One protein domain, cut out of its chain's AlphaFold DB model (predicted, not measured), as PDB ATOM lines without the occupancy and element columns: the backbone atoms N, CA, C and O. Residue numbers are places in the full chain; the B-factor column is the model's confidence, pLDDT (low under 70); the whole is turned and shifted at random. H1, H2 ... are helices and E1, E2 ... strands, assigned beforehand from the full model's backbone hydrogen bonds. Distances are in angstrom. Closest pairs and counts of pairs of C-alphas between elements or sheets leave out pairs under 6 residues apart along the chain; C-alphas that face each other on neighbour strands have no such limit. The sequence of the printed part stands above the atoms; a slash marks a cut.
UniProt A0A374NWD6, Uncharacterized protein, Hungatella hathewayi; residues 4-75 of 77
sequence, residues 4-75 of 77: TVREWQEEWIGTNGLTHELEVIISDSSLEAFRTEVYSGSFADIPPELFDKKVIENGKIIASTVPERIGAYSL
ATOM      1  N   THR A   4     131.124 124.463 174.139       95.88
ATOM      2  CA  THR A   4     131.663 123.162 173.726       95.88
ATOM      3  C   THR A   4     133.018 122.868 174.359       95.88
ATOM      4  O   THR A   4     133.757 123.779 174.735       95.88
ATOM      5  N   VAL A   5     133.377 121.585 174.454       95.81
ATOM      6  CA  VAL A   5     134.703 121.162 174.949       95.81
ATOM      7  C   VAL A   5     135.829 121.757 174.097       95.81
ATOM      8  O   VAL A   5     136.861 122.148 174.641       95.81
ATOM      9  N   ARG A   6     135.622 121.895 172.780       96.25
ATOM     10  CA  ARG A   6     136.568 122.559 171.871       96.25
ATOM     11  C   ARG A   6     136.889 123.986 172.311       96.25
ATOM     12  O   ARG A   6     138.056 124.323 172.452       96.25
ATOM     13  N   GLU A   7     135.872 124.805 172.570       95.75
ATOM     14  CA  GLU A   7     136.083 126.202 172.976       95.75
ATOM     15  C   GLU A   7     136.832 126.304 174.310       95.75
ATOM     16  O   GLU A   7     137.638 127.211 174.508       95.75
ATOM     17  N   TRP A   8     136.588 125.361 175.226       95.56
ATOM     18  CA  TRP A   8     137.343 125.262 176.473       95.56
ATOM     19  C   TRP A   8     138.818 124.937 176.233       95.56
ATOM     20  O   TRP A   8     139.682 125.592 176.815       95.56
ATOM     21  N   GLN A   9     139.109 123.967 175.364       95.38
ATOM     22  CA  GLN A   9     140.475 123.629 174.971       95.38
ATOM     23  C   GLN A   9     141.184 124.818 174.311       95.38
ATOM     24  O   GLN A   9     142.290 125.171 174.716       95.38
ATOM     25  N   GLU A  10     140.569 125.434 173.301       95.12
ATOM     26  CA  GLU A  10     141.172 126.530 172.536       95.12
ATOM     27  C   GLU A  10     141.498 127.728 173.428       95.12
ATOM     28  O   GLU A  10     142.579 128.310 173.322       95.12
ATOM     29  N   GLU A  11     140.598 128.077 174.347       93.81
ATOM     30  CA  GLU A  11     140.835 129.180 175.271       93.81
ATOM     31  C   GLU A  11     141.918 128.848 176.305       93.81
ATOM     32  O   GLU A  11     142.771 129.694 176.599       93.81
ATOM     33  N   TRP A  12     141.921 127.618 176.833       94.12
ATOM     34  CA  TRP A  12     142.961 127.173 177.755       94.12
ATOM     35  C   TRP A  12     144.337 127.230 177.101       94.12
ATOM     36  O   TRP A  12     145.243 127.856 177.653       94.12
ATOM     37  N   ILE A  13     144.474 126.643 175.909       94.06
ATOM     38  CA  ILE A  13     145.725 126.636 175.146       94.06
ATOM     39  C   ILE A  13     146.127 128.064 174.765       94.06
ATOM     40  O   ILE A  13     147.299 128.419 174.866       94.06
ATOM     41  N   GLY A  14     145.172 128.916 174.384       94.50
ATOM     42  CA  GLY A  14     145.435 130.322 174.081       94.50
ATOM     43  C   GLY A  14     145.952 131.124 175.281       94.50
ATOM     44  O   GLY A  14     146.734 132.055 175.099       94.50
ATOM     45  N   THR A  15     145.547 130.759 176.500       93.56
ATOM     46  CA  THR A  15     145.904 131.479 177.734       93.56
ATOM     47  C   THR A  15     147.161 130.923 178.403       93.56
ATOM     48  O   THR A  15     147.997 131.694 178.872       93.56
ATOM     49  N   ASN A  16     147.297 129.597 178.464       92.19
ATOM     50  CA  ASN A  16     148.324 128.901 179.246       92.19
ATOM     51  C   ASN A  16     149.374 128.192 178.373       92.19
ATOM     52  O   ASN A  16     150.438 127.832 178.872       92.19
ATOM     53  N   GLY A  17     149.108 128.019 177.076       92.94
ATOM     54  CA  GLY A  17     149.934 127.224 176.171       92.94
ATOM     55  C   GLY A  17     149.595 125.730 176.197       92.94
ATOM     56  O   GLY A  17     148.557 125.312 176.701       92.94
ATOM     57  N   LEU A  18     150.483 124.925 175.606       92.12
ATOM     58  CA  LEU A  18     150.387 123.466 175.633       92.12
ATOM     59  C   LEU A  18     150.998 122.944 176.930       92.12
ATOM     60  O   LEU A  18     152.207 123.028 177.151       92.12
ATOM     61  N   THR A  19     150.139 122.411 177.775       91.12
ATOM     62  CA  THR A  19     150.446 121.849 179.086       91.12
ATOM     63  C   THR A  19     150.023 120.382 179.114       91.12
ATOM     64  O   THR A  19     149.271 119.931 178.254       91.12
ATOM     65  N   HIS A  20     150.532 119.604 180.069       91.31
ATOM     66  CA  HIS A  20     150.328 118.145 180.118       91.31
ATOM     67  C   HIS A  20     149.985 117.640 181.529       91.31
ATOM     68  O   HIS A  20     150.212 116.477 181.856       91.31
ATOM     69  N   GLU A  21     149.479 118.528 182.385       90.56
ATOM     70  CA  GLU A  21     149.069 118.195 183.751       90.56
ATOM     71  C   GLU A  21     147.591 117.764 183.804       90.56
ATOM     72  O   GLU A  21     146.891 117.744 182.790       90.56
ATOM     73  N   LEU A  22     147.100 117.397 184.993       90.75
ATOM     74  CA  LEU A  22     145.680 117.120 185.208       90.75
ATOM     75  C   LEU A  22     144.926 118.447 185.349       90.75
ATOM     76  O   LEU A  22     144.861 119.050 186.417       90.75
ATOM     77  N   GLU A  23     144.360 118.904 184.241       93.75
ATOM     78  CA  GLU A  23     143.771 120.238 184.113       93.75
ATOM     79  C   GLU A  23     142.268 120.203 183.957       93.75
ATOM     80  O   GLU A  23     141.590 121.167 184.310       93.75
ATOM     81  N   VAL A  24     141.744 119.108 183.417       95.44
ATOM     82  CA  VAL A  24     140.332 118.967 183.124       95.44
ATOM     83  C   VAL A  24     139.858 117.547 183.371       95.44
ATOM     84  O   VAL A  24     140.537 116.560 183.087       95.44
ATOM     85  N   ILE A  25     138.651 117.463 183.907       95.31
ATOM     86  CA  ILE A  25     137.864 116.253 184.063       95.31
ATOM     87  C   ILE A  25     136.564 116.501 183.311       95.31
ATOM     88  O   ILE A  25     135.867 117.479 183.584       95.31
ATOM     89  N   ILE A  26     136.257 115.636 182.354       95.56
ATOM     90  CA  ILE A  26     135.030 115.687 181.568       95.56
ATOM     91  C   ILE A  26     134.156 114.524 182.010       95.56
ATOM     92  O   ILE A  26     134.579 113.366 181.980       95.56
ATOM     93  N   SER A  27     132.930 114.847 182.394       94.69
ATOM     94  CA  SER A  27     131.914 113.890 182.803       94.69
ATOM     95  C   SER A  27     130.710 113.971 181.872       94.69
ATOM     96  O   SER A  27     130.288 115.072 181.549       94.69
ATOM     97  N   ASP A  28     130.135 112.844 181.463       92.00
ATOM     98  CA  ASP A  28     128.914 112.781 180.652       92.00
ATOM     99  C   ASP A  28     127.702 112.522 181.560       92.00
ATOM    100  O   ASP A  28     127.636 111.529 182.292       92.00
ATOM    101  N   SER A  29     126.747 113.447 181.523       88.62
ATOM    102  CA  SER A  29     125.512 113.428 182.314       88.62
ATOM    103  C   SER A  29     124.552 112.296 181.934       88.62
ATOM    104  O   SER A  29     123.655 111.963 182.710       88.62
ATOM    105  N   SER A  30     124.748 111.678 180.768       85.81
ATOM    106  CA  SER A  30     123.938 110.556 180.279       85.81
ATOM    107  C   SER A  30     124.361 109.209 180.872       85.81
ATOM    108  O   SER A  30     123.642 108.221 180.716       85.81
ATOM    109  N   LEU A  31     125.535 109.138 181.505       82.00
ATOM    110  CA  LEU A  31     126.075 107.912 182.089       82.00
ATOM    111  C   LEU A  31     125.620 107.747 183.545       82.00
ATOM    112  O   LEU A  31     125.424 108.720 184.273       82.00
ATOM    113  N   GLU A  32     125.442 106.498 183.990       72.00
ATOM    114  CA  GLU A  32     125.050 106.207 185.375       72.00
ATOM    115  C   GLU A  32     126.038 106.816 186.384       72.00
ATOM    116  O   GLU A  32     127.236 106.907 186.118       72.00
ATOM    117  N   ALA A  33     125.545 107.159 187.582       60.84
ATOM    118  CA  ALA A  33     126.237 107.952 188.610       60.84
ATOM    119  C   ALA A  33     127.664 107.493 188.997       60.84
ATOM    120  O   ALA A  33     128.418 108.264 189.583       60.84
ATOM    121  N   PHE A  34     128.045 106.253 188.684       56.31
ATOM    122  CA  PHE A  34     129.351 105.665 189.006       56.31
ATOM    123  C   PHE A  34     130.339 105.653 187.825       56.31
ATOM    124  O   PHE A  34     131.483 105.236 187.997       56.31
ATOM    125  N   ARG A  35     129.905 106.056 186.624       62.09
ATOM    126  CA  ARG A  35     130.696 106.069 185.379       62.09
ATOM    127  C   ARG A  35     130.506 107.366 184.598       62.09
ATOM    128  O   ARG A  35     130.464 107.345 183.375       62.09
ATOM    129  N   THR A  36     130.361 108.481 185.299       84.56
ATOM    130  CA  THR A  36     130.159 109.776 184.650       84.56
ATOM    131  C   THR A  36     131.444 110.295 184.012       84.56
ATOM    132  O   THR A  36     131.363 110.889 182.951       84.56
ATOM    133  N   GLU A  37     132.623 110.030 184.580       91.44
ATOM    134  CA  GLU A  37     133.906 110.501 184.034       91.44
ATOM    135  C   GLU A  37     134.259 109.791 182.714       91.44
ATOM    136  O   GLU A  37     134.516 108.586 182.694       91.44
ATOM    137  N   VAL A  38     134.287 110.551 181.617       94.25
ATOM    138  CA  VAL A  38     134.658 110.076 180.272       94.25
ATOM    139  C   VAL A  38     136.086 110.450 179.887       94.25
ATOM    140  O   VAL A  38     136.665 109.821 179.007       94.25
ATOM    141  N   TYR A  39     136.668 111.455 180.545       95.00
ATOM    142  CA  TYR A  39     138.055 111.862 180.344       95.00
ATOM    143  C   TYR A  39     138.602 112.586 181.575       95.00
ATOM    144  O   TYR A  39     137.900 113.379 182.202       95.00
ATOM    145  N   SER A  40     139.875 112.363 181.886       94.69
ATOM    146  CA  SER A  40     140.633 113.167 182.842       94.69
ATOM    147  C   SER A  40     142.078 113.311 182.368       94.69
ATOM    148  O   SER A  40     142.718 112.333 181.988       94.69
ATOM    149  N   GLY A  41     142.587 114.543 182.353       95.50
ATOM    150  CA  GLY A  41     143.923 114.837 181.833       95.50
ATOM    151  C   GLY A  41     144.124 116.306 181.480       95.50
ATOM    152  O   GLY A  41     143.502 117.190 182.070       95.50
ATOM    153  N   SER A  42     145.004 116.553 180.514       95.62
ATOM    154  CA  SER A  42     145.318 117.889 180.002       95.62
ATOM    155  C   SER A  42     144.274 118.367 178.993       95.62
ATOM    156  O   SER A  42     143.646 117.553 178.309       95.62
ATOM    157  N   PHE A  43     144.115 119.680 178.831       95.19
ATOM    158  CA  PHE A  43     143.353 120.217 177.702       95.19
ATOM    159  C   PHE A  43     143.987 119.889 176.344       95.19
ATOM    160  O   PHE A  43     143.261 119.712 175.368       95.19
ATOM    161  N   ALA A  44     145.313 119.772 176.257       94.31
ATOM    162  CA  ALA A  44     146.021 119.475 175.010       94.31
ATOM    163  C   ALA A  44     145.739 118.060 174.478       94.31
ATOM    164  O   ALA A  44     145.733 117.853 173.266       94.31
ATOM    165  N   ASP A  45     145.459 117.115 175.377       96.00
ATOM    166  CA  ASP A  45     145.341 115.685 175.071       96.00
ATOM    167  C   ASP A  45     143.878 115.191 175.016       96.00
ATOM    168  O   ASP A  45     143.622 113.986 174.967       96.00
ATOM    169  N   ILE A  46     142.901 116.111 175.001       94.81
ATOM    170  CA  ILE A  46     141.475 115.763 174.903       94.81
ATOM    171  C   ILE A  46     141.208 114.991 173.593       94.81
ATOM    172  O   ILE A  46     141.518 115.492 172.507       94.81
ATOM    173  N   PRO A  47     140.561 113.810 173.666       95.25
ATOM    174  CA  PRO A  47     140.137 113.058 172.494       95.25
ATOM    175  C   PRO A  47     139.223 113.881 171.569       95.25
ATOM    176  O   PRO A  47     138.235 114.450 172.042       95.25
ATOM    177  N   PRO A  48     139.465 113.895 170.243       93.81
ATOM    178  CA  PRO A  48     138.662 114.683 169.306       93.81
ATOM    179  C   PRO A  48     137.164 114.357 169.305       93.81
ATOM    180  O   PRO A  48     136.352 115.214 168.973       93.81
ATOM    181  N   GLU A  49     136.787 113.139 169.705       94.56
ATOM    182  CA  GLU A  49     135.388 112.710 169.848       94.56
ATOM    183  C   GLU A  49     134.602 113.501 170.909       94.56
ATOM    184  O   GLU A  49     133.373 113.540 170.864       94.56
ATOM    185  N   LEU A  50     135.297 114.157 171.844       95.12
ATOM    186  CA  LEU A  50     134.681 114.989 172.876       95.12
ATOM    187  C   LEU A  50     134.534 116.452 172.451       95.12
ATOM    188  O   LEU A  50     133.778 117.174 173.088       95.12
ATOM    189  N   PHE A  51     135.200 116.910 171.386       94.94
ATOM    190  CA  PHE A  51     135.234 118.333 171.013       94.94
ATOM    191  C   PHE A  51     133.863 118.932 170.717       94.94
ATOM    192  O   PHE A  51     133.606 120.075 171.097       94.94
ATOM    193  N   ASP A  52     132.986 118.156 170.086       94.62
ATOM    194  CA  ASP A  52     131.647 118.604 169.701       94.62
ATOM    195  C   ASP A  52     130.614 118.418 170.830       94.62
ATOM    196  O   ASP A  52     129.439 118.759 170.670       94.62
ATOM    197  N   LYS A  53     131.027 117.887 171.992       94.88
ATOM    198  CA  LYS A  53     130.162 117.763 173.170       94.88
ATOM    199  C   LYS A  53     129.885 119.143 173.764       94.88
ATOM    200  O   LYS A  53     130.800 119.943 173.985       94.88
ATOM    201  N   LYS A  54     128.608 119.402 174.051       95.75
ATOM    202  CA  LYS A  54     128.154 120.639 174.683       95.75
ATOM    203  C   LYS A  54     128.418 120.578 176.185       95.75
ATOM    204  O   LYS A  54     127.958 119.659 176.840       95.75
ATOM    205  N   VAL A  55     129.098 121.576 176.730       94.25
ATOM    206  CA  VAL A  55     129.293 121.733 178.172       94.25
ATOM    207  C   VAL A  55     128.030 122.345 178.772       94.25
ATOM    208  O   VAL A  55     127.677 123.488 178.471       94.25
ATOM    209  N   ILE A  56     127.339 121.582 179.616       93.56
ATOM    210  CA  ILE A  56     126.109 122.006 180.297       93.56
ATOM    211  C   ILE A  56     126.388 122.594 181.681       93.56
ATOM    212  O   ILE A  56     125.712 123.537 182.087       93.56
ATOM    213  N   GLU A  57     127.422 122.108 182.368       92.19
ATOM    214  CA  GLU A  57     127.900 122.667 183.635       92.19
ATOM    215  C   GLU A  57     129.427 122.690 183.662       92.19
ATOM    216  O   GLU A  57     130.098 121.859 183.055       92.19
ATOM    217  N   ASN A  58     129.994 123.667 184.364       93.44
ATOM    218  CA  ASN A  58     131.436 123.769 184.542       93.44
ATOM    219  C   ASN A  58     131.783 124.359 185.908       93.44
ATOM    220  O   ASN A  58     131.031 125.158 186.469       93.44
ATOM    221  N   GLY A  59     132.945 123.987 186.431       92.81
ATOM    222  CA  GLY A  59     133.468 124.530 187.677       92.81
ATOM    223  C   GLY A  59     134.948 124.232 187.855       92.81
ATOM    224  O   GLY A  59     135.512 123.403 187.148       92.81
ATOM    225  N   LYS A  60     135.584 124.906 188.813       93.88
ATOM    226  CA  LYS A  60     136.960 124.608 189.224       93.88
ATOM    227  C   LYS A  60     136.934 123.820 190.527       93.88
ATOM    228  O   LYS A  60     136.257 124.213 191.476       93.88
ATOM    229  N   ILE A  61     137.679 122.725 190.584       92.81
ATOM    230  CA  ILE A  61     137.763 121.881 191.773       92.81
ATOM    231  C   ILE A  61     138.644 122.590 192.804       92.81
ATOM    232  O   ILE A  61     139.856 122.699 192.637       92.81
ATOM    233  N   ILE A  62     138.030 123.085 193.878       92.38
ATOM    234  CA  ILE A  62     138.734 123.776 194.975       92.38
ATOM    235  C   ILE A  62     139.134 122.838 196.121       92.38
ATOM    236  O   ILE A  62     140.027 123.161 196.897       92.38
ATOM    237  N   ALA A  63     138.472 121.686 196.234       91.62
ATOM    238  CA  ALA A  63     138.742 120.672 197.242       91.62
ATOM    239  C   ALA A  63     138.371 119.292 196.687       91.62
ATOM    240  O   ALA A  63     137.319 119.130 196.070       91.62
ATOM    241  N   SER A  64     139.235 118.301 196.906       88.81
ATOM    242  CA  SER A  64     139.002 116.910 196.524       88.81
ATOM    243  C   SER A  64     139.752 115.975 197.464       88.81
ATOM    244  O   SER A  64     140.794 116.335 198.011       88.81
ATOM    245  N   THR A  65     139.236 114.760 197.637       90.25
ATOM    246  CA  THR A  65     139.959 113.668 198.298       90.25
ATOM    247  C   THR A  65     141.112 113.137 197.443       90.25
ATOM    248  O   THR A  65     141.985 112.456 197.974       90.25
ATOM    249  N   VAL A  66     141.137 113.466 196.146       88.00
ATOM    250  CA  VAL A  66     142.242 113.186 195.220       88.00
ATOM    251  C   VAL A  66     143.010 114.494 194.983       88.00
ATOM    252  O   VAL A  66     142.506 115.353 194.254       88.00
ATOM    253  N   PRO A  67     144.203 114.686 195.586       88.19
ATOM    254  CA  PRO A  67     144.922 115.965 195.555       88.19
ATOM    255  C   PRO A  67     145.233 116.476 194.148       88.19
ATOM    256  O   PRO A  67     145.135 117.670 193.903       88.19
ATOM    257  N   GLU A  68     145.530 115.569 193.215       88.50
ATOM    258  CA  GLU A  68     145.848 115.889 191.816       88.50
ATOM    259  C   GLU A  68     144.683 116.560 191.074       88.50
ATOM    260  O   GLU A  68     144.902 117.239 190.082       88.50
ATOM    261  N   ARG A  69     143.443 116.408 191.561       90.50
ATOM    262  CA  ARG A  69     142.259 117.056 190.975       90.50
ATOM    263  C   ARG A  69     142.088 118.501 191.433       90.50
ATOM    264  O   ARG A  69     141.291 119.229 190.849       90.50
ATOM    265  N   ILE A  70     142.761 118.917 192.507       92.62
ATOM    266  CA  ILE A  70     142.620 120.272 193.042       92.62
ATOM    267  C   ILE A  70     143.234 121.251 192.044       92.62
ATOM    268  O   ILE A  70     144.407 121.163 191.706       92.62
ATOM    269  N   GLY A  71     142.431 122.208 191.589       91.50
ATOM    270  CA  GLY A  71     142.815 123.169 190.561       91.50
ATOM    271  C   GLY A  71     142.367 122.793 189.150       91.50
ATOM    272  O   GLY A  71     142.300 123.695 188.315       91.50
ATOM    273  N   ALA A  72     141.976 121.540 188.905       94.38
ATOM    274  CA  ALA A  72     141.425 121.114 187.624       94.38
ATOM    275  C   ALA A  72     140.010 121.671 187.397       94.38
ATOM    276  O   ALA A  72     139.250 121.939 188.338       94.38
ATOM    277  N   TYR A  73     139.639 121.831 186.134       94.62
ATOM    278  CA  TYR A  73     138.283 122.130 185.703       94.62
ATOM    279  C   TYR A  73     137.452 120.853 185.638       94.62
ATOM    280  O   TYR A  73     137.896 119.828 185.141       94.62
ATOM    281  N   SER A  74     136.221 120.922 186.121       94.38
ATOM    282  CA  SER A  74     135.207 119.891 185.942       94.38
ATOM    283  C   SER A  74     134.227 120.385 184.891       94.38
ATOM    284  O   SER A  74     133.587 121.414 185.108       94.38
ATOM    285  N   LEU A  75     134.105 119.668 183.779       94.88
ATOM    286  CA  LEU A  75     133.143 119.930 182.711       94.88
ATOM    287  C   LEU A  75     132.113 118.803 182.701       94.88
ATOM    288  O   LEU A  75     132.477 117.635 182.593       94.88
TER     289      LEU A  75
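AT A GLANCE: This is residues 4 to 75 of the 77 residues of an uncharacterized protein of Hungatella hathewayi (UniProt A0A374NWD6). There is little regular structure: a small sheet of four short strands, joined by loops, is only grazed by helix H1. The 72 printed residues run H1 E1 E2 E3 E4, mixed in class, 28 in named elements. The mixed sheet's order is E2 E1 E4 E3. The whole is compact, radius of gyration of the C-alphas 11.7 A, spanning 33 by 28 by 17 A.

IN THESE COORDINATES: E2 is residues 37 to 41, 11.1 A long; E1 24 to 27, 9.8 A; E4 73 to 75, 6.3 A; E3 57 to 60, 10.8 A. H1, residues 5 to 16, 16.2 A, begins at C-alpha 5 (134.703, 121.162, 174.949). E4 ends at C-alpha 75 (133.143, 119.930, 182.711).

HOW THE PARTS SIT: Within hydrogen-bond range are N 25 and O 73, 2.8 A, in parallel E1 and E4; N 26 and O 39, 2.8 A, in antiparallel hairpin E1 and E2; N 74 and O 59, 2.8 A, in antiparallel hairpin E3 and E4. H1 grazes the sheet with residues 5 to 9; every O i to N i+4 pair is within range.

THE WHOLE: The farthest C-alphas, Gly 17 and Glu 32, are 33.8 A apart. The printed part has no cut. Links E2 to E3 and E3 to E4 are long. Residues 33 to 35 have pLDDT under 70.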